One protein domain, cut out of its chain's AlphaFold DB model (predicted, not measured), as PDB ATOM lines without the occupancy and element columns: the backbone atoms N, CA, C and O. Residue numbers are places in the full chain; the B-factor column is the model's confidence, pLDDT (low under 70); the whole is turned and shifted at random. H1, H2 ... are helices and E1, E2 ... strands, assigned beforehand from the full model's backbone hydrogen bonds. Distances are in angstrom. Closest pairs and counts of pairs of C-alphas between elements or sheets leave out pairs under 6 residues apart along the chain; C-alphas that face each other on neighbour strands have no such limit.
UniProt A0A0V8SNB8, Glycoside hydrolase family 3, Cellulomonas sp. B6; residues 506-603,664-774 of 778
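Overview. This is residues 506 to 603 and 664 to 774 of the 778 residues of the protein "Glycoside hydrolase family 3" of Cellulomonas sp. B6 (UniProt A0A0V8SNB8). A twisted six-stranded sheet is the core, with H2 over one face and H3 and H1 over the other, and two hairpins, E3 with E4 and E6 with E7, carry on from its strands E2 and E5. H4 lies far from this core, in a long last stretch, residues 723 to 774, that has no other named element. The 209 printed residues hold ten strands and four helices, in the order E1 E2 E3 E4 H1 E5 E6 E7 E8 H2 E9 E10 H3 H4, and the mixed sheet runs E1 E10 E9 E8 E2 E5. The class is mixed, helices and strands, with under half of the residues in named elements; the whole is compact, radius of gyration of the C-alphas 17.5 A, with spans of 50 by 50 by 29 A.

Along the chain. Find C-alpha 506 at (16.096, 76.130, 46.034), where E1, residues 506 to 509, begins. Read on to E2, 526 to 528, E3, 531 to 534, E4, 547 to 550, H1, 554 to 560, E5, 563 to 565, E6, 568 to 571, and E7, 577 to 581. E8, 590 to 596, is 19.8 A long. After the cut, H2 runs 22.1 A from 664 to 679; then come E9, 685 to 691, 18.3 A, E10, 706 to 711, 17.2 A, and H3, 715 to 722. H4, 740 to 745, ends at C-alpha 745 (7.801, 58.991, 65.175).

Arrangement. Start at edge strand E1, antiparallel to E10: N 507 and O 707 are 2.9 A apart. E10 and E9 are parallel, with N 689 and O 708 at 2.8 A, as are E9 and E8, with N 688 and O 593 at 2.8 A. E8 and E2 are parallel, with N 528 and O 590 at 2.9 A, as are E2 and E5, with N 527 and O 563 at 2.9 A. E2 runs on into E3 at 27 degrees, and E5 into E6 at 32 degrees. The sheet makes three layers, helices on both faces: H2 is over E8, its closest C-alphas Met 595 and Asp 665, 5.4 A, and on the opposite face H3 is over E10 and E9, height over the sheet 8.6 A, with H1 over E2 and only just, with 3 C-alphas, over E5. Every O i to N i+4 pair is within hydrogen-bond range in H2, H3 and H4, and 2 of 3 in H1.

Size, cuts and confidence. The C-alphas of Ala 573 and Ala 774 are the farthest apart, 51.6 A. Residues 604 to 663 are not printed, and C-alphas 603 and 664 stand 21.8 A apart. The links E1 to E2, E3 to E4, E9 to E10 and H3 to H4 are long. No printed residue has a pLDDT under 70.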
ATOM      1  N   MET A 506      17.281  76.288  46.884       98.81
ATOM      2  CA  MET A 506      16.096  76.130  46.034       98.81
ATOM      3  C   MET A 506      15.567  74.699  46.162       98.81
ATOM      4  O   MET A 506      16.243  73.756  45.766       98.81
ATOM      5  N   LEU A 507      14.365  74.518  46.716       98.62
ATOM      6  CA  LEU A 507      13.766  73.188  46.916       98.62
ATOM      7  C   LEU A 507      12.960  72.715  45.708       98.62
ATOM      8  O   LEU A 507      12.929  71.527  45.397       98.62
ATOM      9  N   LYS A 508      12.321  73.660  45.019       98.50
ATOM     10  CA  LYS A 508      11.417  73.398  43.900       98.50
ATOM     11  C   LYS A 508      11.598  74.438  42.810       98.50
ATOM     12  O   LYS A 508      11.778  75.617  43.112       98.50
ATOM     13  N   ASN A 509      11.504  74.002  41.555       97.75
ATOM     14  CA  ASN A 509      11.572  74.871  40.383       97.75
ATOM     15  C   ASN A 509      10.776  74.289  39.197       97.75
ATOM     16  O   ASN A 509      11.347  73.854  38.189       97.75
ATOM     17  N   ASP A 510       9.450  74.244  39.323       95.00
ATOM     18  CA  ASP A 510       8.575  73.698  38.287       95.00
ATOM     19  C   ASP A 510       8.616  74.571  37.030       95.00
ATOM     20  O   ASP A 510       8.616  75.801  37.082       95.00
ATOM     21  N   GLY A 511       8.694  73.922  35.865       88.62
ATOM     22  CA  GLY A 511       8.702  74.608  34.570       88.62
ATOM     23  C   GLY A 511       9.883  75.561  34.341       88.62
ATOM     24  O   GLY A 511       9.817  76.355  33.404       88.62
ATOM     25  N   SER A 512      10.946  75.482  35.156       91.88
ATOM     26  CA  SER A 512      12.037  76.469  35.179       91.88
ATOM     27  C   SER A 512      11.542  77.889  35.489       91.88
ATOM     28  O   SER A 512      11.987  78.852  34.862       91.88
ATOM     29  N   THR A 513      10.607  78.003  36.439       96.75
ATOM     30  CA  THR A 513      10.073  79.275  36.955       96.75
ATOM     31  C   THR A 513      11.184  80.236  37.380       96.75
ATOM     32  O   THR A 513      11.164  81.405  36.999       96.75
ATOM     33  N   ILE A 514      12.185  79.730  38.102       97.94
ATOM     34  CA  ILE A 514      13.431  80.437  38.388       97.94
ATOM     35  C   ILE A 514      14.470  79.986  37.361       97.94
ATOM     36  O   ILE A 514      14.864  78.819  37.302       97.94
ATOM     37  N   ALA A 515      14.936  80.925  36.550       96.69
ATOM     38  CA  ALA A 515      15.998  80.712  35.579       96.69
ATOM     39  C   ALA A 515      16.916  81.929  35.557       96.69
ATOM     40  O   ALA A 515      16.489  83.032  35.896       96.69
ATOM     41  N   LYS A 516      18.158  81.729  35.103       97.69
ATOM     42  CA  LYS A 516      19.140  82.807  34.969       97.69
ATOM     43  C   LYS A 516      18.527  84.041  34.298       97.69
ATOM     44  O   LYS A 516      18.062  83.968  33.158       97.69
ATOM     45  N   SER A 517      18.597  85.164  34.998       97.12
ATOM     46  CA  SER A 517      18.041  86.450  34.600       97.12
ATOM     47  C   SER A 517      19.030  87.575  34.910       97.12
ATOM     48  O   SER A 517      20.040  87.371  35.576       97.12
ATOM     49  N   ASP A 518      18.722  88.774  34.426       96.19
ATOM     50  CA  ASP A 518      19.460  89.998  34.728       96.19
ATOM     51  C   ASP A 518      18.509  91.002  35.393       96.19
ATOM     52  O   ASP A 518      17.327  91.064  35.049       96.19
ATOM     53  N   ALA A 519      19.017  91.866  36.279       95.31
ATOM     54  CA  ALA A 519      18.189  92.820  37.032       95.31
ATOM     55  C   ALA A 519      17.309  93.714  36.131       95.31
ATOM     56  O   ALA A 519      16.191  94.074  36.491       95.31
ATOM     57  N   ALA A 520      17.781  94.039  34.921       96.50
ATOM     58  CA  ALA A 520      17.028  94.830  33.947       96.50
ATOM     59  C   ALA A 520      15.718  94.161  33.484       96.50
ATOM     60  O   ALA A 520      14.808  94.868  33.057       96.50
ATOM     61  N   ALA A 521      15.601  92.832  33.571       96.81
ATOM     62  CA  ALA A 521      14.390  92.101  33.195       96.81
ATOM     63  C   ALA A 521      13.215  92.344  34.160       96.81
ATOM     64  O   ALA A 521      12.064  92.150  33.766       96.81
ATOM     65  N   TRP A 522      13.505  92.792  35.387       97.69
ATOM     66  CA  TRP A 522      12.532  92.971  36.470       97.69
ATOM     67  C   TRP A 522      12.116  94.435  36.694       97.69
ATOM     68  O   TRP A 522      11.039  94.693  37.221       97.69
ATOM     69  N   LYS A 523      12.895  95.409  36.203       96.62
ATOM     70  CA  LYS A 523      12.676  96.852  36.445       96.62
ATOM     71  C   LYS A 523      11.361  97.432  35.923       96.62
ATOM     72  O   LYS A 523      10.925  98.456  36.431       96.62
ATOM     73  N   ASP A 524      10.751  96.805  34.923       96.94
ATOM     74  CA  ASP A 524       9.445  97.209  34.376       96.94
ATOM     75  C   ASP A 524       8.317  96.252  34.810       96.94
ATOM     76  O   ASP A 524       7.195  96.349  34.312       96.94
ATOM     77  N   LYS A 525       8.624  95.285  35.685       98.38
ATOM     78  CA  LYS A 525       7.701  94.238  36.127       98.38
ATOM     79  C   LYS A 525       6.930  94.665  37.360       98.38
ATOM     80  O   LYS A 525       7.450  95.400  38.202       98.38
ATOM     81  N   LYS A 526       5.703  94.160  37.460       98.50
ATOM     82  CA  LYS A 526       4.837  94.348  38.618       98.50
ATOM     83  C   LYS A 526       4.807  93.086  39.472       98.50
ATOM     84  O   LYS A 526       4.485  92.011  38.965       98.50
ATOM     85  N   VAL A 527       5.116  93.222  40.758       98.69
ATOM     86  CA  VAL A 527       5.136  92.110  41.717       98.69
ATOM     87  C   VAL A 527       4.060  92.284  42.781       98.69
ATOM     88  O   VAL A 527       3.810  93.398  43.242       98.69
ATOM     89  N   TYR A 528       3.429  91.182  43.176       98.69
ATOM     90  CA  TYR A 528       2.544  91.130  44.334       98.69
ATOM     91  C   TYR A 528       3.224  90.408  45.500       98.69
ATOM     92  O   TYR A 528       3.681  89.274  45.345       98.69
ATOM     93  N   ILE A 529       3.265  91.073  46.656       98.62
ATOM     94  CA  ILE A 529       3.781  90.542  47.923       98.62
ATOM     95  C   ILE A 529       2.651  90.610  48.957       98.62
ATOM     96  O   ILE A 529       2.199  91.713  49.278       98.62
ATOM     97  N   PRO A 530       2.154  89.474  49.478       98.00
ATOM     98  CA  PRO A 530       1.085  89.486  50.460       98.00
ATOM     99  C   PRO A 530       1.589  89.830  51.874       98.00
ATOM    100  O   PRO A 530       2.758  89.639  52.221       98.00
ATOM    101  N   ARG A 531       0.673  90.333  52.706       96.12
ATOM    102  CA  ARG A 531       0.863  90.628  54.134       96.12
ATOM    103  C   ARG A 531       0.403  89.466  54.999       96.12
ATOM    104  O   ARG A 531      -0.564  88.775  54.667       96.12
ATOM    105  N   SER A 532       1.042  89.321  56.147       94.94
ATOM    106  CA  SER A 532       0.617  88.418  57.208       94.94
ATOM    107  C   SER A 532       0.699  89.125  58.560       94.94
ATOM    108  O   SER A 532       1.091  90.292  58.672       94.94
ATOM    109  N   TYR A 533       0.232  88.452  59.603       94.12
ATOM    110  CA  TYR A 533       0.425  88.890  60.975       94.12
ATOM    111  C   TYR A 533       0.860  87.729  61.866       94.12
ATOM    112  O   TYR A 533       0.585  86.561  61.601       94.12
ATOM    113  N   ASN A 534       1.486  88.079  62.979       94.12
ATOM    114  CA  ASN A 534       1.888  87.175  64.035       94.12
ATOM    115  C   ASN A 534       1.261  87.653  65.352       94.12
ATOM    116  O   ASN A 534       1.353  88.832  65.691       94.12
ATOM    117  N   ILE A 535       0.579  86.762  66.076       93.38
ATOM    118  CA  ILE A 535      -0.109  87.105  67.336       93.38
ATOM    119  C   ILE A 535       0.786  87.012  68.583       93.38
ATOM    120  O   ILE A 535       0.382  87.481  69.650       93.38
ATOM    121  N   GLY A 536       1.978  86.436  68.436       93.19
ATOM    122  CA  GLY A 536       2.996  86.259  69.461       93.19
ATOM    123  C   GLY A 536       2.638  85.266  70.570       93.19
ATOM    124  O   GLY A 536       1.503  84.815  70.724       93.19
ATOM    125  N   PHE A 537       3.635  84.988  71.410       93.44
ATOM    126  CA  PHE A 537       3.482  84.289  72.685       93.44
ATOM    127  C   PHE A 537       4.000  85.164  73.821       93.44
ATOM    128  O   PHE A 537       4.972  85.900  73.661       93.44
ATOM    129  N   ALA A 538       3.362  85.077  74.986       92.19
ATOM    130  CA  ALA A 538       3.914  85.678  76.193       92.19
ATOM    131  C   ALA A 538       5.166  84.906  76.635       92.19
ATOM    132  O   ALA A 538       5.318  83.722  76.336       92.19
ATOM    133  N   GLY A 539       6.051  85.568  77.372       89.38
ATOM    134  CA  GLY A 539       7.207  84.924  77.980       89.38
ATOM    135  C   GLY A 539       7.649  85.608  79.260       89.38
ATOM    136  O   GLY A 539       7.008  86.546  79.734       89.38
ATOM    137  N   ALA A 540       8.766  85.145  79.820       85.44
ATOM    138  CA  ALA A 540       9.293  85.639  81.094       85.44
ATOM    139  C   ALA A 540       9.538  87.162  81.112       85.44
ATOM    140  O   ALA A 540       9.497  87.782  82.173       85.44
ATOM    141  N   PHE A 541       9.759  87.767  79.941       85.81
ATOM    142  CA  PHE A 541      10.128  89.176  79.798       85.81
ATOM    143  C   PHE A 541       9.006  90.078  79.267       85.81
ATOM    144  O   PHE A 541       9.230  91.274  79.090       85.81
ATOM    145  N   GLY A 542       7.799  89.555  79.027       89.00
ATOM    146  CA  GLY A 542       6.705  90.397  78.549       89.00
ATOM    147  C   GLY A 542       5.478  89.658  78.015       89.00
ATOM    148  O   GLY A 542       5.475  88.432  77.883       89.00
ATOM    149  N   PRO A 543       4.405  90.411  77.722       92.38
ATOM    150  CA  PRO A 543       3.215  89.870  77.077       92.38
ATOM    151  C   PRO A 543       3.498  89.476  75.620       92.38
ATOM    152  O   PRO A 543       4.496  89.892  75.038       92.38
ATOM    153  N   ALA A 544       2.577  88.716  75.023       91.56
ATOM    154  CA  ALA A 544       2.590  88.457  73.587       91.56
ATOM    155  C   ALA A 544       2.527  89.772  72.793       91.56
ATOM    156  O   ALA A 544       1.751  90.673  73.130       91.56
ATOM    157  N   GLU A 545       3.325  89.859  71.733       90.50
ATOM    158  CA  GLU A 545       3.393  91.020  70.852       90.50
ATOM    159  C   GLU A 545       2.732  90.696  69.508       90.50
ATOM    160  O   GLU A 545       3.119  89.742  68.837       90.50
ATOM    161  N   TYR A 546       1.746  91.504  69.109       91.31
ATOM    162  CA  TYR A 546       1.144  91.411  67.781       91.31
ATOM    163  C   TYR A 546       2.006  92.165  66.767       91.31
ATOM    164  O   TYR A 546       2.253  93.359  66.948       91.31
ATOM    165  N   LYS A 547       2.421  91.489  65.694       90.88
ATOM    166  CA  LYS A 547       3.216  92.066  64.603       90.88
ATOM    167  C   LYS A 547       2.490  91.887  63.284       90.88
ATOM    168  O   LYS A 547       1.986  90.809  62.997       90.88
ATOM    169  N   GLU A 548       2.460  92.934  62.474       89.12
ATOM    170  CA  GLU A 548       1.850  92.921  61.148       89.12
ATOM    171  C   GLU A 548       2.843  93.500  60.146       89.12
ATOM    172  O   GLU A 548       3.331  94.616  60.334       89.12
ATOM    173  N   ALA A 549       3.152  92.743  59.096       85.12
ATOM    174  CA  ALA A 549       4.055  93.187  58.049       85.12
ATOM    175  C   ALA A 549       3.793  92.431  56.734       85.12
ATOM    176  O   ALA A 549       3.252  91.322  56.732       85.12
ATOM    177  N   PRO A 550       4.189  93.010  55.591       89.00
ATOM    178  CA  PRO A 550       4.470  92.243  54.382       89.00
ATOM    179  C   PRO A 550       5.422  91.073  54.680       89.00
ATOM    180  O   PRO A 550       6.363  91.236  55.456       89.00
ATOM    181  N   GLY A 551       5.215  89.907  54.055       86.69
ATOM    182  CA  GLY A 551       6.088  88.738  54.274       86.69
ATOM    183  C   GLY A 551       7.544  88.957  53.820       86.69
ATOM    184  O   GLY A 551       8.463  88.252  54.251       86.69
ATOM    185  N   LEU A 552       7.759  89.961  52.965       93.88
ATOM    186  CA  LEU A 552       9.053  90.414  52.455       93.88
ATOM    187  C   LEU A 552       9.142  91.941  52.543       93.88
ATOM    188  O   LEU A 552       8.142  92.623  52.320       93.88
ATOM    189  N   THR A 553      10.331  92.477  52.813       93.50
ATOM    190  CA  THR A 553      10.582  93.922  52.884       93.50
ATOM    191  C   THR A 553      10.247  94.596  51.552       93.50
ATOM    192  O   THR A 553      10.905  94.351  50.536       93.50
ATOM    193  N   LEU A 554       9.224  95.458  51.548       95.12
ATOM    194  CA  LEU A 554       8.724  96.087  50.322       95.12
ATOM    195  C   LEU A 554       9.749  97.039  49.718       95.12
ATOM    196  O   LEU A 554       9.890  97.062  48.504       95.12
ATOM    197  N   GLU A 555      10.509  97.756  50.542       94.38
ATOM    198  CA  GLU A 555      11.535  98.695  50.090       94.38
ATOM    199  C   GLU A 555      12.611  97.981  49.256       94.38
ATOM    200  O   GLU A 555      13.012  98.470  48.202       94.38
ATOM    201  N   VAL A 556      13.016  96.772  49.664       93.94
ATOM    202  CA  VAL A 556      13.963  95.942  48.899       93.94
ATOM    203  C   VAL A 556      13.344  95.495  47.572       93.94
ATOM    204  O   VAL A 556      14.011  95.502  46.539       93.94
ATOM    205  N   ALA A 557      12.059  95.134  47.561       96.38
ATOM    206  CA  ALA A 557      11.364  94.783  46.325       96.38
ATOM    207  C   ALA A 557      11.194  95.996  45.388       96.38
ATOM    208  O   ALA A 557      11.366  95.868  44.177       96.38
ATOM    209  N   GLU A 558      10.921  97.189  45.914       97.56
ATOM    210  CA  GLU A 558      10.805  98.433  45.141       97.56
ATOM    211  C   GLU A 558      12.130  98.819  44.466       97.56
ATOM    212  O   GLU A 558      12.136  99.443  43.403       97.56
ATOM    213  N   GLU A 559      13.266  98.389  45.017       96.69
ATOM    214  CA  GLU A 559      14.557  98.505  44.342       96.69
ATOM    215  C   GLU A 559      14.695  97.555  43.145       96.69
ATOM    216  O   GLU A 559      15.502  97.826  42.256       96.69
ATOM    217  N   MET A 560      13.940  96.458  43.072       97.44
ATOM    218  CA  MET A 560      14.075  95.421  42.037       97.44
ATOM    219  C   MET A 560      12.999  95.508  40.943       97.44
ATOM    220  O   MET A 560      13.285  95.192  39.785       97.44
ATOM    221  N   PHE A 561      11.804  95.987  41.289       98.50
ATOM    222  CA  PHE A 561      10.620  96.001  40.431       98.50
ATOM    223  C   PHE A 561      10.193  97.408  40.002       98.50
ATOM    224  O   PHE A 561      10.586  98.408  40.595       98.50
ATOM    225  N   GLY A 562       9.374  97.486  38.951       97.38
ATOM    226  CA  GLY A 562       8.783  98.752  38.502       97.38
ATOM    227  C   GLY A 562       7.574  99.173  39.334       97.38
ATOM    228  O   GLY A 562       7.314 100.365  39.495       97.38
ATOM    229  N   GLU A 563       6.843  98.193  39.868       98.19
ATOM    230  CA  GLU A 563       5.697  98.396  40.752       98.19
ATOM    231  C   GLU A 563       5.587  97.226  41.740       98.19
ATOM    232  O   GLU A 563       5.607  96.060  41.341       98.19
ATOM    233  N   VAL A 564       5.443  97.539  43.028       98.19
ATOM    234  CA  VAL A 564       5.170  96.564  44.091       98.19
ATOM    235  C   VAL A 564       3.754  96.807  44.598       98.19
ATOM    236  O   VAL A 564       3.407  97.924  44.984       98.19
ATOM    237  N   VAL A 565       2.918  95.770  44.582       97.88
ATOM    238  CA  VAL A 565       1.570  95.805  45.163       97.88
ATOM    239  C   VAL A 565       1.459  94.826  46.323       97.88
ATOM    240  O   VAL A 565       2.131  93.799  46.363       97.88
ATOM    241  N   THR A 566       0.587  95.150  47.271       97.38
ATOM    242  CA  THR A 566       0.352  94.382  48.497       97.38
ATOM    243  C   THR A 566      -1.140  94.373  48.828       97.38
ATOM    244  O   THR A 566      -1.922  95.098  48.210       97.38
ATOM    245  N   ASP A 567      -1.544  93.550  49.796       95.69
ATOM    246  CA  ASP A 567      -2.927  93.504  50.278       95.69
ATOM    247  C   ASP A 567      -3.425  94.828  50.870       95.69
ATOM    248  O   ASP A 567      -2.671  95.570  51.509       95.69
ATOM    249  N   GLU A 568      -4.735  95.054  50.750       94.31
ATOM    250  CA  GLU A 568      -5.482  95.999  51.582       94.31
ATOM    251  C   GLU A 568      -5.903  95.306  52.888       94.31
ATOM    252  O   GLU A 568      -6.529  94.244  52.857       94.31
ATOM    253  N   ALA A 569      -5.549  95.889  54.037       92.88
ATOM    254  CA  ALA A 569      -5.873  95.349  55.357       92.88
ATOM    255  C   ALA A 569      -7.193  95.926  55.895       92.88
ATOM    256  O   ALA A 569      -7.373  97.145  55.948       92.88
ATOM    257  N   GLU A 570      -8.095  95.058  56.353       90.19
ATOM    258  CA  GLU A 570      -9.273  95.454  57.124       90.19
ATOM    259  C   GLU A 570      -8.952  95.404  58.620       90.19
ATOM    260  O   GLU A 570      -8.492  94.378  59.124       90.19
ATOM    261  N   LEU A 571      -9.223  96.497  59.338       90.56
ATOM    262  CA  LEU A 571      -8.918  96.628  60.765       90.56
ATOM    263  C   LEU A 571     -10.180  96.534  61.632       90.56
ATOM    264  O   LEU A 571     -11.244  97.039  61.258       90.56
ATOM    265  N   ASP A 572     -10.057  95.941  62.820       87.44
ATOM    266  CA  ASP A 572     -11.071  96.037  63.870       87.44
ATOM    267  C   ASP A 572     -11.045  97.394  64.602       87.44
ATOM    268  O   ASP A 572     -10.327  98.332  64.248       87.44
ATOM    269  N   ALA A 573     -11.879  97.519  65.640       89.88
ATOM    270  CA  ALA A 573     -11.987  98.735  66.443       89.88
ATOM    271  C   ALA A 573     -10.721  99.059  67.257       89.88
ATOM    272  O   ALA A 573     -10.548 100.214  67.651       89.88
ATOM    273  N   ASP A 574      -9.862  98.066  67.492       84.19
ATOM    274  CA  ASP A 574      -8.605  98.185  68.230       84.19
ATOM    275  C   ASP A 574      -7.401  98.354  67.281       84.19
ATOM    276  O   ASP A 574      -6.259  98.442  67.733       84.19
ATOM    277  N   GLY A 575      -7.651  98.446  65.968       82.69
ATOM    278  CA  GLY A 575      -6.628  98.631  64.942       82.69
ATOM    279  C   GLY A 575      -5.887  97.351  64.560       82.69
ATOM    280  O   GLY A 575      -4.836  97.449  63.935       82.69
ATOM    281  N   LYS A 576      -6.400  96.168  64.924       84.50
ATOM    282  CA  LYS A 576      -5.819  94.878  64.529       84.50
ATOM    283  C   LYS A 576      -6.390  94.413  63.202       84.50
ATOM    284  O   LYS A 576      -7.582  94.592  62.950       84.50
ATOM    285  N   VAL A 577      -5.565  93.769  62.381       87.12
ATOM    286  CA  VAL A 577      -6.040  93.198  61.119       87.12
ATOM    287  C   VAL A 577      -6.989  92.037  61.397       87.12
ATOM    288  O   VAL A 577      -6.655  91.111  62.132       87.12
ATOM    289  N   VAL A 578      -8.169  92.084  60.779       85.69
ATOM    290  CA  VAL A 578      -9.154  90.993  60.789       85.69
ATOM    291  C   VAL A 578      -9.247  90.268  59.455       85.69
ATOM    292  O   VAL A 578      -9.706  89.128  59.414       85.69
ATOM    293  N   SER A 579      -8.846  90.917  58.362       88.44
ATOM    294  CA  SER A 579      -8.797  90.303  57.041       88.44
ATOM    295  C   SER A 579      -7.864  91.075  56.105       88.44
ATOM    296  O   SER A 579      -7.548  92.243  56.336       88.44
ATOM    297  N   TYR A 580      -7.446  90.414  55.029       95.06
ATOM    298  CA  TYR A 580      -6.697  91.014  53.932       95.06
ATOM    299  C   TYR A 580      -7.430  90.779  52.614       95.06
ATOM    300  O   TYR A 580      -7.938  89.681  52.366       95.06
ATOM    301  N   THR A 581      -7.424  91.783  51.742       95.88
ATOM    302  CA  THR A 581      -7.930  91.679  50.371       95.88
ATOM    303  C   THR A 581      -6.777  91.811  49.381       95.88
ATOM    304  O   THR A 581      -6.095  92.836  49.353       95.88
ATOM    305  N   ALA A 582      -6.584  90.782  48.551       97.25
ATOM    306  CA  ALA A 582      -5.587  90.799  47.484       97.25
ATOM    307  C   ALA A 582      -5.939  91.841  46.402       97.25
ATOM    308  O   ALA A 582      -7.125  92.043  46.111       97.25
ATOM    309  N   PRO A 583      -4.936  92.483  45.773       96.75
ATOM    310  CA  PRO A 583      -5.164  93.420  44.680       96.75
ATOM    311  C   PRO A 583      -5.645  92.705  43.404       96.75
ATOM    312  O   PRO A 583      -5.605  91.479  43.289       96.75
ATOM    313  N   ASP A 584      -6.081  93.482  42.408       95.00
ATOM    314  CA  ASP A 584      -6.294  92.950  41.059       95.00
ATOM    315  C   ASP A 584      -4.954  92.502  40.462       95.00
ATOM    316  O   ASP A 584      -4.036  93.309  40.315       95.00
ATOM    317  N   LEU A 585      -4.850  91.222  40.101       97.62
ATOM    318  CA  LEU A 585      -3.634  90.642  39.523       97.62
ATOM    319  C   LEU A 585      -3.633  90.673  37.982       97.62
ATOM    320  O   LEU A 585      -2.783  90.061  37.334       97.62
ATOM    321  N   SER A 586      -4.582  91.381  37.356       93.88
ATOM    322  CA  SER A 586      -4.723  91.449  35.896       93.88
ATOM    323  C   SER A 586      -3.557  92.115  35.155       93.88
ATOM    324  O   SER A 586      -3.498  92.020  33.926       93.88
ATOM    325  N   ASP A 587      -2.596  92.718  35.849       95.31
ATOM    326  CA  ASP A 587      -1.358  93.295  35.315       95.31
ATOM    327  C   ASP A 587      -0.098  92.888  36.106       95.31
ATOM    328  O   ASP A 587       0.982  93.388  35.811       95.31
ATOM    329  N   VAL A 588      -0.216  91.951  37.055       98.44
ATOM    330  CA  VAL A 588       0.905  91.422  37.847       98.44
ATOM    331  C   VAL A 588       1.684  90.380  37.038       98.44
ATOM    332  O   VAL A 588       1.092  89.531  36.365       98.44
ATOM    333  N   ASP A 589       3.015  90.463  37.091       98.31
ATOM    334  CA  ASP A 589       3.944  89.561  36.403       98.31
ATOM    335  C   ASP A 589       4.443  88.418  37.299       98.31
ATOM    336  O   ASP A 589       4.784  87.358  36.780       98.31
ATOM    337  N   LEU A 590       4.514  88.634  38.616       98.62
ATOM    338  CA  LEU A 590       5.068  87.684  39.585       98.62
ATOM    339  C   LEU A 590       4.388  87.827  40.951       98.62
ATOM    340  O   LEU A 590       4.096  88.942  41.389       98.62
ATOM    341  N   VAL A 591       4.191  86.710  41.647       98.81
ATOM    342  CA  VAL A 591       3.798  86.684  43.059       98.81
ATOM    343  C   VAL A 591       4.946  86.120  43.889       98.81
ATOM    344  O   VAL A 591       5.427  85.020  43.619       98.81
ATOM    345  N   LEU A 592       5.362  86.865  44.913       98.81
ATOM    346  CA  LEU A 592       6.371  86.441  45.881       98.81
ATOM    347  C   LEU A 592       5.726  86.352  47.260       98.81
ATOM    348  O   LEU A 592       5.314  87.368  47.815       98.81
ATOM    349  N   VAL A 593       5.635  85.147  47.820       98.69
ATOM    350  CA  VAL A 593       5.028  84.926  49.137       98.69
ATOM    351  C   VAL A 593       6.125  84.660  50.160       98.69
ATOM    352  O   VAL A 593       6.699  83.573  50.184       98.69
ATOM    353  N   GLY A 594       6.412  85.653  51.001       97.88
ATOM    354  CA  GLY A 594       7.294  85.484  52.155       97.88
ATOM    355  C   GLY A 594       6.600  84.727  53.282       97.88
ATOM    356  O   GLY A 594       5.483  85.086  53.647       97.88
ATOM    357  N   MET A 595       7.254  83.706  53.833       97.62
ATOM    358  CA  MET A 595       6.745  82.918  54.964       97.62
ATOM    359  C   MET A 595       7.874  82.678  55.969       97.62
ATOM    360  O   MET A 595       9.002  82.418  55.554       97.62
ATOM    361  N   ALA A 596       7.600  82.743  57.271       96.06
ATOM    362  CA  ALA A 596       8.530  82.283  58.308       96.06
ATOM    363  C   ALA A 596       8.243  80.818  58.678       96.06
ATOM    364  O   ALA A 596       7.163  80.314  58.372       96.06
ATOM    365  N   SER A 597       9.160  80.121  59.361       96.44
ATOM    366  CA  SER A 597       8.818  78.842  60.015       96.44
ATOM    367  C   SER A 597       7.583  79.003  60.927       96.44
ATOM    368  O   SER A 597       7.371  80.097  61.461       96.44
ATOM    369  N   PRO A 598       6.768  77.951  61.145       97.38
ATOM    370  CA  PRO A 598       5.679  78.002  62.117       97.38
ATOM    371  C   PRO A 598       6.174  78.425  63.502       97.38
ATOM    372  O   PRO A 598       7.042  77.791  64.106       97.38
ATOM    373  N   ASP A 599       5.622  79.528  63.991       95.88
ATOM    374  CA  ASP A 599       6.023  80.163  65.233       95.88
ATOM    375  C   ASP A 599       5.335  79.470  66.408       95.88
ATOM    376  O   ASP A 599       4.112  79.537  66.572       95.88
ATOM    377  N   ASN A 600       6.156  78.802  67.217       95.25
ATOM    378  CA  ASN A 600       5.760  78.102  68.433       95.25
ATOM    379  C   ASN A 600       6.055  78.918  69.708       95.25
ATOM    380  O   ASN A 600       5.743  78.453  70.801       95.25
ATOM    381  N   GLY A 601       6.636  80.117  69.586       93.19
ATOM    382  CA  GLY A 601       7.120  80.970  70.670       93.19
ATOM    383  C   GLY A 601       8.646  80.987  70.794       93.19
ATOM    384  O   GLY A 601       9.362  80.429  69.969       93.19
ATOM    385  N   GLY A 602       9.157  81.665  71.828       91.25
ATOM    386  CA  GLY A 602      10.596  81.829  72.060       91.25
ATOM    387  C   GLY A 602      11.127  81.036  73.256       91.25
ATOM    388  O   GLY A 602      10.363  80.454  74.029       91.25
ATOM    389  N   ASN A 603      12.448  81.082  73.459       91.38
ATOM    390  CA  ASN A 603      13.149  80.302  74.493       91.38
ATOM    391  C   ASN A 603      12.579  80.490  75.908       91.38
ATOM    392  O   ASN A 603      12.531  79.556  76.695       91.38
ATOM    393  N   SER A 664      -1.345  83.101  59.831       96.12
ATOM    394  CA  SER A 664      -1.551  84.109  58.796       96.12
ATOM    395  C   SER A 664      -0.534  84.043  57.649       96.12
ATOM    396  O   SER A 664      -0.853  84.504  56.555       96.12
ATOM    397  N   ASP A 665       0.656  83.461  57.843       97.50
ATOM    398  CA  ASP A 665       1.622  83.259  56.750       97.50
ATOM    399  C   ASP A 665       1.055  82.290  55.700       97.50
ATOM    400  O   ASP A 665       1.136  82.546  54.496       97.50
ATOM    401  N   LEU A 666       0.386  81.217  56.140       98.12
ATOM    402  CA  LEU A 666      -0.319  80.310  55.235       98.12
ATOM    403  C   LEU A 666      -1.596  80.954  54.671       98.12
ATOM    404  O   LEU A 666      -1.890  80.777  53.490       98.12
ATOM    405  N   ASP A 667      -2.316  81.769  55.452       97.50
ATOM    406  CA  ASP A 667      -3.454  82.544  54.924       97.50
ATOM    407  C   ASP A 667      -3.023  83.511  53.808       97.50
ATOM    408  O   ASP A 667      -3.765  83.733  52.847       97.50
ATOM    409  N   ALA A 668      -1.835  84.110  53.928       97.94
ATOM    410  CA  ALA A 668      -1.234  84.968  52.913       97.94
ATOM    411  C   ALA A 668      -0.940  84.191  51.624       97.94
ATOM    412  O   ALA A 668      -1.307  84.642  50.535       97.94
ATOM    413  N   PHE A 669      -0.372  82.991  51.752       98.56
ATOM    414  CA  PHE A 669      -0.127  82.086  50.633       98.56
ATOM    415  C   PHE A 669      -1.420  81.620  49.940       98.56
ATOM    416  O   PHE A 669      -1.565  81.742  48.718       98.56
ATOM    417  N   GLU A 670      -2.399  81.130  50.702       98.50
ATOM    418  CA  GLU A 670      -3.691  80.666  50.180       98.50
ATOM    419  C   GLU A 670      -4.464  81.799  49.490       98.50
ATOM    420  O   GLU A 670      -5.052  81.610  48.422       98.50
ATOM    421  N   ARG A 671      -4.430  83.009  50.058       97.94
ATOM    422  CA  ARG A 671      -5.036  84.194  49.443       97.94
ATOM    423  C   ARG A 671      -4.359  84.543  48.121       97.94
ATOM    424  O   ARG A 671      -5.058  84.810  47.141       97.94
ATOM    425  N   ALA A 672      -3.030  84.521  48.072       98.31
ATOM    426  CA  ALA A 672      -2.287  84.861  46.868       98.31
ATOM    427  C   ALA A 672      -2.528  83.858  45.730       98.31
ATOM    428  O   ALA A 672      -2.851  84.256  44.610       98.31
ATOM    429  N   THR A 673      -2.484  82.557  46.026       98.25
ATOM    430  CA  THR A 673      -2.778  81.494  45.048       98.25
ATOM    431  C   THR A 673      -4.235  81.540  44.567       98.25
ATOM    432  O   THR A 673      -4.502  81.399  43.368       98.25
ATOM    433  N   ALA A 674      -5.191  81.838  45.454       98.12
ATOM    434  CA  ALA A 674      -6.587  82.048  45.076       98.12
ATOM    435  C   ALA A 674      -6.773  83.275  44.166       98.12
ATOM    436  O   ALA A 674      -7.544  83.215  43.203       98.12
ATOM    437  N   ALA A 675      -6.060  84.373  44.430       98.12
ATOM    438  CA  ALA A 675      -6.095  85.575  43.599       98.12
ATOM    439  C   ALA A 675      -5.496  85.326  42.203       98.12
ATOM    440  O   ALA A 675      -6.079  85.756  41.202       98.12
ATOM    441  N   VAL A 676      -4.399  84.563  42.105       98.31
ATOM    442  CA  VAL A 676      -3.825  84.137  40.816       98.31
ATOM    443  C   VAL A 676      -4.843  83.312  40.036       98.31
ATOM    444  O   VAL A 676      -5.157  83.651  38.892       98.31
ATOM    445  N   ALA A 677      -5.454  82.305  40.666       97.12
ATOM    446  CA  ALA A 677      -6.483  81.483  40.030       97.12
ATOM    447  C   ALA A 677      -7.694  82.314  39.556       97.12
ATOM    448  O   ALA A 677      -8.213  82.095  38.458       97.12
ATOM    449  N   ALA A 678      -8.129  83.299  40.350       96.81
ATOM    450  CA  ALA A 678      -9.244  84.184  40.014       96.81
ATOM    451  C   ALA A 678      -8.932  85.143  38.851       96.81
ATOM    452  O   ALA A 678      -9.842  85.504  38.100       96.81
ATOM    453  N   SER A 679      -7.664  85.525  38.666       96.50
ATOM    454  CA  SER A 679      -7.226  86.388  37.559       96.50
ATOM    455  C   SER A 679      -7.368  85.721  36.181       96.50
ATOM    456  O   SER A 679      -7.468  86.405  35.159       96.50
ATOM    457  N   GLY A 680      -7.379  84.381  36.139       94.31
ATOM    458  CA  GLY A 680      -7.385  83.594  34.903       94.31
ATOM    459  C   GLY A 680      -6.079  83.663  34.104       94.31
ATOM    460  O   GLY A 680      -6.064  83.259  32.939       94.31
ATOM    461  N   LYS A 681      -5.004  84.191  34.700       94.50
ATOM    462  CA  LYS A 681      -3.656  84.238  34.132       94.50
ATOM    463  C   LYS A 681      -2.763  83.157  34.731       94.50
ATOM    464  O   LYS A 681      -2.972  82.719  35.855       94.50
ATOM    465  N   GLU A 682      -1.734  82.785  33.982       94.12
ATOM    466  CA  GLU A 682      -0.601  82.005  34.484       94.12
ATOM    467  C   GLU A 682       0.427  82.998  35.047       94.12
ATOM    468  O   GLU A 682       1.237  83.545  34.298       94.12
ATOM    469  N   ILE A 683       0.310  83.320  36.340       98.12
ATOM    470  CA  ILE A 683       1.253  84.184  37.068       98.12
ATOM    471  C   ILE A 683       2.082  83.271  37.975       98.12
ATOM    472  O   ILE A 683       1.465  82.581  38.788       98.12
ATOM    473  N   PRO A 684       3.421  83.254  37.867       98.25
ATOM    474  CA  PRO A 684       4.240  82.414  38.729       98.25
ATOM    475  C   PRO A 684       4.106  82.799  40.206       98.25
ATOM    476  O   PRO A 684       4.123  83.988  40.546       98.25
ATOM    477  N   VAL A 685       4.011  81.792  41.072       98.75
ATOM    478  CA  VAL A 685       3.996  81.919  42.532       98.75
ATOM    479  C   VAL A 685       5.276  81.317  43.098       98.75
ATOM    480  O   VAL A 685       5.476  80.102  43.065       98.75
ATOM    481  N   ILE A 686       6.144  82.166  43.648       98.88
ATOM    482  CA  ILE A 686       7.372  81.733  44.321       98.88
ATOM    483  C   ILE A 686       7.189  81.887  45.829       98.88
ATOM    484  O   ILE A 686       6.931  82.987  46.326       98.88
ATOM    485  N   THR A 687       7.349  80.786  46.562       98.88
ATOM    486  CA  THR A 687       7.437  80.818  48.025       98.88
ATOM    487  C   THR A 687       8.863  81.162  48.434       98.88
ATOM    488  O   THR A 687       9.812  80.487  48.034       98.88
ATOM    489  N   VAL A 688       9.001  82.200  49.252       98.69
ATOM    490  CA  VAL A 688      10.269  82.662  49.816       98.69
ATOM    491  C   VAL A 688      10.247  82.378  51.318       98.69
ATOM    492  O   VAL A 688       9.687  83.143  52.103       98.69
ATOM    493  N   LEU A 689      10.804  81.235  51.716       98.44
ATOM    494  CA  LEU A 689      10.753  80.736  53.088       98.44
ATOM    495  C   LEU A 689      11.957  81.229  53.906       98.44
ATOM    496  O   LEU A 689      13.109  80.942  53.587       98.44
ATOM    497  N   LYS A 690      11.680  81.925  55.005       97.06
ATOM    498  CA  LYS A 690      12.639  82.365  56.024       97.06
ATOM    499  C   LYS A 690      12.647  81.346  57.159       97.06
ATOM    500  O   LYS A 690      11.895  81.472  58.129       97.06
ATOM    501  N   ALA A 691      13.437  80.292  57.002       96.25
ATOM    502  CA  ALA A 691      13.424  79.160  57.913       96.25
ATOM    503  C   ALA A 691      14.392  79.359  59.091       96.25
ATOM    504  O   ALA A 691      15.559  79.700  58.911       96.25
ATOM    505  N   ILE A 692      13.912  79.091  60.303       93.56
ATOM    506  CA  ILE A 692      14.739  78.906  61.515       93.56
ATOM    507  C   ILE A 692      14.597  77.491  62.099       93.56
ATOM    508  O   ILE A 692      15.414  77.059  62.906       93.56
ATOM    509  N   ASN A 693      13.580  76.771  61.630       95.50
ATOM    510  CA  ASN A 693      13.230  75.386  61.906       95.50
ATOM    511  C   ASN A 693      12.757  74.745  60.589       95.50
ATOM    512  O   ASN A 693      12.336  75.476  59.677       95.50
ATOM    513  N   PRO A 694      12.774  73.409  60.471       97.25
ATOM    514  CA  PRO A 694      12.146  72.754  59.331       97.25
ATOM    515  C   PRO A 694      10.632  73.008  59.326       97.25
ATOM    516  O   PRO A 694      10.033  73.320  60.354       97.25
ATOM    517  N   VAL A 695      10.003  72.877  58.159       98.00
ATOM    518  CA  VAL A 695       8.547  73.042  57.996       98.00
ATOM    519  C   VAL A 695       7.954  71.816  57.315       98.00
ATOM    520  O   VAL A 695       8.657  71.135  56.572       98.00
ATOM    521  N   VAL A 696       6.665  71.550  57.528       98.62
ATOM    522  CA  VAL A 696       5.890  70.551  56.780       98.62
ATOM    523  C   VAL A 696       5.456  71.178  55.448       98.62
ATOM    524  O   VAL A 696       4.528  71.988  55.429       98.62
ATOM    525  N   PRO A 697       6.068  70.823  54.301       98.44
ATOM    526  CA  PRO A 697       5.823  71.530  53.038       98.44
ATOM    527  C   PRO A 697       4.440  71.255  52.439       98.44
ATOM    528  O   PRO A 697       3.982  71.991  51.565       98.44
ATOM    529  N   ALA A 698       3.766  70.195  52.896       98.06
ATOM    530  CA  ALA A 698       2.515  69.693  52.332       98.06
ATOM    531  C   ALA A 698       1.377  70.730  52.273       98.06
ATOM    532  O   ALA A 698       0.448  70.558  51.484       98.06
ATOM    533  N   GLU A 699       1.431  71.782  53.093       97.38
ATOM    534  CA  GLU A 699       0.408  72.832  53.145       97.38
ATOM    535  C   GLU A 699       0.499  73.837  51.988       97.38
ATOM    536  O   GLU A 699      -0.504  74.467  51.662       97.38
ATOM    537  N   PHE A 700       1.665  73.974  51.346       98.31
ATOM    538  CA  PHE A 700       1.892  75.006  50.326       98.31
ATOM    539  C   PHE A 700       2.610  74.511  49.063       98.31
ATOM    540  O   PHE A 700       2.329  75.020  47.981       98.31
ATOM    541  N   GLU A 701       3.470  73.487  49.152       98.56
ATOM    542  CA  GLU A 701       4.378  73.084  48.064       98.56
ATOM    543  C   GLU A 701       3.665  72.854  46.727       98.56
ATOM    544  O   GLU A 701       4.109  73.352  45.691       98.56
ATOM    545  N   ALA A 702       2.529  72.154  46.747       97.88
ATOM    546  CA  ALA A 702       1.812  71.775  45.533       97.88
ATOM    547  C   ALA A 702       1.251  72.978  44.753       97.88
ATOM    548  O   ALA A 702       0.949  72.844  43.566       97.88
ATOM    549  N   ALA A 703       1.082  74.129  45.410       98.06
ATOM    550  CA  ALA A 703       0.600  75.370  44.805       98.06
ATOM    551  C   ALA A 703       1.718  76.404  44.570       98.06
ATOM    552  O   ALA A 703       1.441  77.468  44.020       98.06
ATOM    553  N   SER A 704       2.957  76.102  44.966       98.56
ATOM    554  CA  SER A 704       4.142  76.894  44.634       98.56
ATOM    555  C   SER A 704       4.718  76.429  43.299       98.56
ATOM    556  O   SER A 704       4.947  75.234  43.113       98.56
ATOM    557  N   ASP A 705       5.029  77.356  42.394       98.56
ATOM    558  CA  ASP A 705       5.772  77.046  41.166       98.56
ATOM    559  C   ASP A 705       7.279  76.914  41.450       98.56
ATOM    560  O   ASP A 705       7.979  76.107  40.838       98.56
ATOM    561  N   ALA A 706       7.792  77.664  42.427       98.75
ATOM    562  CA  ALA A 706       9.143  77.501  42.956       98.75
ATOM    563  C   ALA A 706       9.202  77.803  44.458       98.75
ATOM    564  O   ALA A 706       8.351  78.513  44.999       98.75
ATOM    565  N   ILE A 707      10.215  77.255  45.131       98.88
ATOM    566  CA  ILE A 707      10.448  77.451  46.567       98.88
ATOM    567  C   ILE A 707      11.930  77.738  46.783       98.88
ATOM    568  O   ILE A 707      12.772  76.907  46.434       98.88
ATOM    569  N   VAL A 708      12.229  78.880  47.398       98.75
ATOM    570  CA  VAL A 708      13.565  79.225  47.903       98.75
ATOM    571  C   VAL A 708      13.523  79.347  49.422       98.75
ATOM    572  O   VAL A 708      12.532  79.817  49.980       98.75
ATOM    573  N   VAL A 709      14.586  78.909  50.088       98.75
ATOM    574  CA  VAL A 709      14.697  78.860  51.547       98.75
ATOM    575  C   VAL A 709      15.986  79.540  51.980       98.75
ATOM    576  O   VAL A 709      17.052  79.245  51.445       98.75
ATOM    577  N   GLY A 710      15.889  80.426  52.966       97.81
ATOM    578  CA  GLY A 710      17.036  81.056  53.615       97.81
ATOM    579  C   GLY A 710      17.026  80.799  55.111       97.81
ATOM    580  O   GLY A 710      15.966  80.835  55.740       97.81
ATOM    581  N   PHE A 711      18.211  80.579  55.675       97.00
ATOM    582  CA  PHE A 711      18.420  80.364  57.104       97.00
ATOM    583  C   PHE A 711      19.197  81.551  57.684       97.00
ATOM    584  O   PHE A 711      20.410  81.674  57.521       97.00
ATOM    585  N   GLY A 712      18.473  82.485  58.306       93.25
ATOM    586  CA  GLY A 712      19.071  83.708  58.852       93.25
ATOM    587  C   GLY A 712      19.670  84.649  57.798       93.25
ATOM    588  O   GLY A 712      20.619  85.365  58.105       93.25
ATOM    589  N   THR A 713      19.136  84.661  56.575       94.69
ATOM    590  CA  THR A 713      19.558  85.538  55.468       94.69
ATOM    591  C   THR A 713      18.709  86.810  55.379       94.69
ATOM    592  O   THR A 713      17.580  86.850  55.871       94.69
ATOM    593  N   SER A 714      19.210  87.835  54.687       94.75
ATOM    594  CA  SER A 714      18.409  89.007  54.315       94.75
ATOM    595  C   SER A 714      17.396  88.704  53.202       94.75
ATOM    596  O   SER A 714      17.605  87.831  52.354       94.75
ATOM    597  N   ASP A 715      16.321  89.494  53.149       95.06
ATOM    598  CA  ASP A 715      15.323  89.443  52.070       95.06
ATOM    599  C   ASP A 715      15.948  89.720  50.705       95.06
ATOM    600  O   ASP A 715      15.543  89.129  49.711       95.06
ATOM    601  N   LYS A 716      16.966  90.583  50.653       96.12
ATOM    602  CA  LYS A 716      17.661  90.917  49.410       96.12
ATOM    603  C   LYS A 716      18.322  89.685  48.785       96.12
ATOM    604  O   LYS A 716      18.089  89.427  47.608       96.12
ATOM    605  N   ALA A 717      19.069  88.905  49.570       97.56
ATOM    606  CA  ALA A 717      19.709  87.681  49.082       97.56
ATOM    607  C   ALA A 717      18.668  86.662  48.583       97.56
ATOM    608  O   ALA A 717      18.806  86.093  47.500       97.56
ATOM    609  N   LEU A 718      17.571  86.497  49.332       98.06
ATOM    610  CA  LEU A 718      16.460  85.625  48.944       98.06
ATOM    611  C   LEU A 718      15.800  86.057  47.631       98.06
ATOM    612  O   LEU A 718      15.517  85.219  46.776       98.06
ATOM    613  N   LEU A 719      15.567  87.359  47.462       98.38
ATOM    614  CA  LEU A 719      14.968  87.919  46.256       98.38
ATOM    615  C   LEU A 719      15.906  87.803  45.052       98.38
ATOM    616  O   LEU A 719      15.454  87.421  43.979       98.38
ATOM    617  N   GLU A 720      17.207  88.054  45.198       98.56
ATOM    618  CA  GLU A 720      18.154  87.898  44.084       98.56
ATOM    619  C   GLU A 720      18.188  86.457  43.555       98.56
ATOM    620  O   GLU A 720      18.175  86.250  42.337       98.56
ATOM    621  N   VAL A 721      18.122  85.458  44.438       98.56
ATOM    622  CA  VAL A 721      18.019  84.046  44.040       98.56
ATOM    623  C   VAL A 721      16.640  83.730  43.448       98.56
ATOM    624  O   VAL A 721      16.564  83.134  42.372       98.56
ATOM    625  N   ALA A 722      15.545  84.186  44.070       98.56
ATOM    626  CA  ALA A 722      14.178  83.995  43.562       98.56
ATOM    627  C   ALA A 722      13.968  84.586  42.157       98.56
ATOM    628  O   ALA A 722      13.162  84.088  41.373       98.56
ATOM    629  N   LEU A 723      14.708  85.644  41.825       98.50
ATOM    630  CA  LEU A 723      14.656  86.333  40.537       98.50
ATOM    631  C   LEU A 723      15.682  85.818  39.522       98.50
ATOM    632  O   LEU A 723      15.753  86.352  38.409       98.50
ATOM    633  N   GLY A 724      16.459  84.792  39.885       98.38
ATOM    634  CA  GLY A 724      17.474  84.174  39.035       98.38
ATOM    635  C   GLY A 724      18.684  85.067  38.754       98.38
ATOM    636  O   GLY A 724      19.357  84.874  37.740       98.38
ATOM    637  N   LEU A 725      18.939  86.060  39.612       98.38
ATOM    638  CA  LEU A 725      20.089  86.968  39.524       98.38
ATOM    639  C   LEU A 725      21.363  86.326  40.084       98.38
ATOM    640  O   LEU A 725      22.460  86.660  39.639       98.38
ATOM    641  N   HIS A 726      21.198  85.365  40.994       98.31
ATOM    642  CA  HIS A 726      22.242  84.476  41.496       98.31
ATOM    643  C   HIS A 726      21.826  83.018  41.286       98.31
ATOM    644  O   HIS A 726      20.641  82.692  41.379       98.31
ATOM    645  N   GLU A 727      22.778  82.148  40.955       97.75
ATOM    646  CA  GLU A 727      22.502  80.713  40.832       97.75
ATOM    647  C   GLU A 727      22.491  80.080  42.230       97.75
ATOM    648  O   GLU A 727      23.490  80.203  42.934       97.75
ATOM    649  N   PRO A 728      21.398  79.416  42.656       96.50
ATOM    650  CA  PRO A 728      21.350  78.814  43.983       96.50
ATOM    651  C   PRO A 728      22.388  77.696  44.121       96.50
ATOM    652  O   PRO A 728      22.494  76.823  43.252       96.50
ATOM    653  N   ALA A 729      23.129  77.734  45.228       97.38
ATOM    654  CA  ALA A 729      24.172  76.770  45.582       97.38
ATOM    655  C   ALA A 729      23.912  76.071  46.929       97.38
ATOM    656  O   ALA A 729      24.529  75.041  47.215       97.38
ATOM    657  N   GLY A 730      22.980  76.600  47.728       98.44
ATOM    658  CA  GLY A 730      22.690  76.102  49.060       98.44
ATOM    659  C   GLY A 730      22.050  74.717  49.051       98.44
ATOM    660  O   GLY A 730      21.313  74.335  48.135       98.44
ATOM    661  N   ARG A 731      22.305  73.973  50.124       98.69
ATOM    662  CA  ARG A 731      21.757  72.642  50.396       98.69
ATOM    663  C   ARG A 731      21.144  72.613  51.793       98.69
ATOM    664  O   ARG A 731      21.577  73.337  52.680       98.69
ATOM    665  N   LEU A 732      20.127  71.781  52.004       98.75
ATOM    666  CA  LEU A 732      19.447  71.669  53.291       98.75
ATOM    667  C   LEU A 732      20.394  71.151  54.393       98.75
ATOM    668  O   LEU A 732      20.861  70.019  54.290       98.75
ATOM    669  N   PRO A 733      20.629  71.904  55.481       98.25
ATOM    670  CA  PRO A 733      21.393  71.421  56.637       98.25
ATOM    671  C   PRO A 733      20.540  70.571  57.603       98.25
ATOM    672  O   PRO A 733      21.053  70.051  58.594       98.25
ATOM    673  N   ILE A 734      19.237  70.442  57.319       98.38
ATOM    674  CA  ILE A 734      18.223  69.711  58.094       98.38
ATOM    675  C   ILE A 734      17.123  69.147  57.177       98.38
ATOM    676  O   ILE A 734      16.763  69.768  56.176       98.38
ATOM    677  N   GLN A 735      16.540  68.007  57.540       98.62
ATOM    678  CA  GLN A 735      15.403  67.391  56.855       98.62
ATOM    679  C   GLN A 735      14.117  68.214  56.987       98.62
ATOM    680  O   GLN A 735      13.753  68.667  58.074       98.62
ATOM    681  N   PHE A 736      13.359  68.339  55.893       98.75
ATOM    682  CA  PHE A 736      11.985  68.851  55.940       98.75
ATOM    683  C   PHE A 736      11.003  67.671  55.992       98.75
ATOM    684  O   PHE A 736      10.947  66.881  55.042       98.75
ATOM    685  N   PRO A 737      10.224  67.512  57.080       98.62
ATOM    686  CA  PRO A 737       9.406  66.327  57.296       98.62
ATOM    687  C   PRO A 737       8.209  66.259  56.354       98.62
ATOM    688  O   PRO A 737       7.611  67.265  55.969       98.62
ATOM    689  N   LYS A 738       7.793  65.031  56.046       98.50
ATOM    690  CA  LYS A 738       6.589  64.768  55.258       98.50
ATOM    691  C   LYS A 738       5.304  65.270  55.934       98.50
ATOM    692  O   LYS A 738       4.429  65.803  55.253       98.50
ATOM    693  N   ASP A 739       5.159  65.017  57.231       98.44
ATOM    694  CA  ASP A 739       3.966  65.295  58.035       98.44
ATOM    695  C   ASP A 739       4.315  65.293  59.538       98.44
ATOM    696  O   ASP A 739       5.392  64.846  59.930       98.44
ATOM    697  N   MET A 740       3.408  65.776  60.395       98.50
ATOM    698  CA  MET A 740       3.629  65.754  61.848       98.50
ATOM    699  C   MET A 740       3.682  64.338  62.437       98.50
ATOM    700  O   MET A 740       4.344  64.144  63.442       98.50
ATOM    701  N   ASP A 741       3.054  63.326  61.827       98.06
ATOM    702  CA  ASP A 741       3.165  61.942  62.326       98.06
ATOM    703  C   ASP A 741       4.601  61.413  62.203       98.06
ATOM    704  O   ASP A 741       5.089  60.725  63.093       98.06
ATOM    705  N   THR A 742       5.308  61.812  61.144       98.06
ATOM    706  CA  THR A 742       6.747  61.576  60.998       98.06
ATOM    707  C   THR A 742       7.552  62.248  62.116       98.06
ATOM    708  O   THR A 742       8.468  61.638  62.658       98.06
ATOM    709  N   VAL A 743       7.188  63.478  62.488       98.50
ATOM    710  CA  VAL A 743       7.826  64.245  63.575       98.50
ATOM    711  C   VAL A 743       7.530  63.641  64.950       98.50
ATOM    712  O   VAL A 743       8.322  63.778  65.867       98.50
ATOM    713  N   GLU A 744       6.397  62.966  65.127       98.50
ATOM    714  CA  GLU A 744       6.088  62.239  66.365       98.50
ATOM    715  C   GLU A 744       6.783  60.868  66.429       98.50
ATOM    716  O   GLU A 744       6.986  60.332  67.516       98.50
ATOM    717  N   ALA A 745       7.123  60.283  65.276       98.12
ATOM    718  CA  ALA A 745       7.801  58.991  65.175       98.12
ATOM    719  C   ALA A 745       9.324  59.073  65.354       98.12
ATOM    720  O   ALA A 745       9.940  58.054  65.678       98.12
ATOM    721  N   GLN A 746       9.909  60.249  65.112       97.75
ATOM    722  CA  GLN A 746      11.336  60.513  65.299       97.75
ATOM    723  C   GLN A 746      11.756  60.312  66.765       97.75
ATOM    724  O   GLN A 746      10.943  60.414  67.691       97.75
ATOM    725  N   GLN A 747      13.031  60.015  66.974       98.31
ATOM    726  CA  GLN A 747      13.647  59.898  68.289       98.31
ATOM    727  C   GLN A 747      14.483  61.141  68.565       98.31
ATOM    728  O   GLN A 747      15.454  61.377  67.858       98.31
ATOM    729  N   GLU A 748      14.152  61.886  69.625       98.38
ATOM    730  CA  GLU A 748      14.670  63.239  69.874       98.38
ATOM    731  C   GLU A 748      16.189  63.412  69.788       98.38
ATOM    732  O   GLU A 748      16.660  64.517  69.535       98.38
ATOM    733  N   ASP A 749      16.959  62.357  70.032       98.44
ATOM    734  CA  ASP A 749      18.416  62.342  70.033       98.44
ATOM    735  C   ASP A 749      19.058  61.796  68.750       98.44
ATOM    736  O   ASP A 749      20.289  61.725  68.667       98.44
ATOM    737  N   VAL A 750      18.272  61.414  67.744       98.25
ATOM    738  CA  VAL A 750      18.746  60.784  66.510       98.25
ATOM    739  C   VAL A 750      18.660  61.769  65.346       98.25
ATOM    740  O   VAL A 750      17.618  62.326  65.044       98.25
ATOM    741  N   SER A 751      19.783  61.981  64.668       96.38
ATOM    742  CA  SER A 751      19.847  62.806  63.460       96.38
ATOM    743  C   SER A 751      19.227  62.092  62.259       96.38
ATOM    744  O   SER A 751      19.507  60.902  62.063       96.38
ATOM    745  N   LYS A 752      18.549  62.831  61.374       96.94
ATOM    746  CA  LYS A 752      18.123  62.372  60.041       96.94
ATOM    747  C   LYS A 752      17.201  61.150  60.040       96.94
ATOM    748  O   LYS A 752      17.240  60.342  59.105       96.94
ATOM    749  N   ASP A 753      16.404  60.962  61.086       97.62
ATOM    750  CA  ASP A 753      15.511  59.809  61.226       97.62
ATOM    751  C   ASP A 753      14.051  60.108  60.840       97.62
ATOM    752  O   ASP A 753      13.192  59.220  60.900       97.62
ATOM    753  N   MET A 754      13.771  61.319  60.353       98.06
ATOM    754  CA  MET A 754      12.481  61.649  59.767       98.06
ATOM    755  C   MET A 754      12.360  61.075  58.352       98.06
ATOM    756  O   MET A 754      13.321  60.903  57.610       98.06
ATOM    757  N   THR A 755      11.124  60.804  57.936       98.44
ATOM    758  CA  THR A 755      10.769  60.623  56.524       98.44
ATOM    759  C   THR A 755      10.627  62.001  55.863       98.44
ATOM    760  O   THR A 755       9.662  62.712  56.169       98.44
ATOM    761  N   PRO A 756      11.519  62.395  54.939       98.56
ATOM    762  CA  PRO A 756      11.438  63.718  54.340       98.56
ATOM    763  C   PRO A 756      10.267  63.834  53.359       98.56
ATOM    764  O   PRO A 756       9.802  62.845  52.777       98.56
ATOM    765  N   TYR A 757       9.794  65.058  53.147       98.69
ATOM    766  CA  TYR A 757       8.798  65.353  52.124       98.69
ATOM    767  C   TYR A 757       9.356  65.056  50.724       98.69
ATOM    768  O   TYR A 757      10.528  65.301  50.451       98.69
ATOM    769  N   THR A 758       8.527  64.515  49.828       98.50
ATOM    770  CA  THR A 758       8.886  64.311  48.415       98.50
ATOM    771  C   THR A 758       7.826  64.942  47.528       98.50
ATOM    772  O   THR A 758       6.651  64.583  47.638       98.50
ATOM    773  N   ASP A 759       8.248  65.863  46.666       97.62
ATOM    774  CA  ASP A 759       7.362  66.605  45.773       97.62
ATOM    775  C   ASP A 759       6.887  65.773  44.563       97.62
ATOM    776  O   ASP A 759       7.272  64.616  44.351       97.62
ATOM    777  N   ALA A 760       6.028  66.369  43.732       96.06
ATOM    778  CA  ALA A 760       5.510  65.724  42.522       96.06
ATOM    779  C   ALA A 760       6.577  65.489  41.431       96.06
ATOM    780  O   ALA A 760       6.379  64.644  40.550       96.06
ATOM    781  N   SER A 761       7.695  66.214  41.495       94.19
ATOM    782  CA  SER A 761       8.853  66.093  40.605       94.19
ATOM    783  C   SER A 761       9.833  65.000  41.061       94.19
ATOM    784  O   SER A 761      10.741  64.634  40.313       94.19
ATOM    785  N   GLY A 762       9.603  64.403  42.238       95.88
ATOM    786  CA  GLY A 762      10.438  63.360  42.826       95.88
ATOM    787  C   GLY A 762      11.639  63.901  43.600       95.88
ATOM    788  O   GLY A 762      12.540  63.125  43.916       95.88
ATOM    789  N   ASN A 763      11.661  65.200  43.898       97.00
ATOM    790  CA  ASN A 763      12.655  65.808  44.767       97.00
ATOM    791  C   ASN A 763      12.308  65.488  46.220       97.00
ATOM    792  O   ASN A 763      11.210  65.803  46.681       97.00
ATOM    793  N   THR A 764      13.235  64.866  46.939       98.12
ATOM    794  CA  THR A 764      13.093  64.585  48.371       98.12
ATOM    795  C   THR A 764      13.843  65.658  49.152       98.12
ATOM    796  O   THR A 764      15.043  65.821  48.949       98.12
ATOM    797  N   TYR A 765      13.155  66.378  50.039       98.38
ATOM    798  CA  TYR A 765      13.717  67.484  50.830       98.38
ATOM    799  C   TYR A 765      14.494  66.951  52.047       98.38
ATOM    800  O   TYR A 765      14.171  67.230  53.202       98.38
ATOM    801  N   ASP A 766      15.474  66.101  51.753       98.50
ATOM    802  CA  ASP A 766      16.382  65.469  52.705       98.50
ATOM    803  C   ASP A 766      17.577  66.383  53.019       98.50
ATOM    804  O   ASP A 766      17.849  67.346  52.298       98.50
ATOM    805  N   TYR A 767      18.332  66.049  54.063       98.31
ATOM    806  CA  TYR A 767      19.627  66.667  54.324       98.31
ATOM    807  C   TYR A 767      20.521  66.616  53.072       98.31
ATOM    808  O   TYR A 767      20.646  65.585  52.408       98.31
ATOM    809  N   GLY A 768      21.178  67.732  52.761       98.25
ATOM    810  CA  GLY A 768      22.048  67.891  51.600       98.25
ATOM    811  C   GLY A 768      21.313  68.172  50.287       98.25
ATOM    812  O   GLY A 768      21.969  68.397  49.272       98.25
ATOM    813  N   PHE A 769      19.977  68.187  50.274       98.69
ATOM    814  CA  PHE A 769      19.214  68.472  49.063       98.69
ATOM    815  C   PHE A 769      19.174  69.972  48.736       98.69
ATOM    816  O   PHE A 769      18.978  70.813  49.610       98.69
ATOM    817  N   GLY A 770      19.300  70.299  47.452       98.56
ATOM    818  CA  GLY A 770      19.120  71.636  46.893       98.56
ATOM    819  C   GLY A 770      19.155  71.572  45.368       98.56
ATOM    820  O   GLY A 770      19.719  70.641  44.789       98.56
ATOM    821  N   LEU A 771      18.527  72.536  44.700       98.62
ATOM    822  CA  LEU A 771      18.525  72.676  43.247       98.62
ATOM    823  C   LEU A 771      19.386  73.875  42.823       98.62
ATOM    824  O   LEU A 771      19.374  74.913  43.475       98.62
ATOM    825  N   ASN A 772      20.038  73.764  41.667       97.81
ATOM    826  CA  ASN A 772      20.540  74.889  40.877       97.81
ATOM    827  C   ASN A 772      19.715  75.036  39.581       97.81
ATOM    828  O   ASN A 772      18.695  74.364  39.398       97.81
ATOM    829  N   PHE A 773      20.132  75.891  38.639       96.31
ATOM    830  CA  PHE A 773      19.388  76.065  37.383       96.31
ATOM    831  C   PHE A 773      19.350  74.803  36.505       96.31
ATOM    832  O   PHE A 773      18.468  74.671  35.653       96.31
ATOM    833  N   ALA A 774      20.302  73.882  36.682       94.62
ATOM    834  CA  ALA A 774      20.398  72.639  35.924       94.62
ATOM    835  C   ALA A 774      19.665  71.451  36.579       94.62
ATOM    836  O   ALA A 774      19.408  70.460  35.890       94.62
TER     837      ALA A 774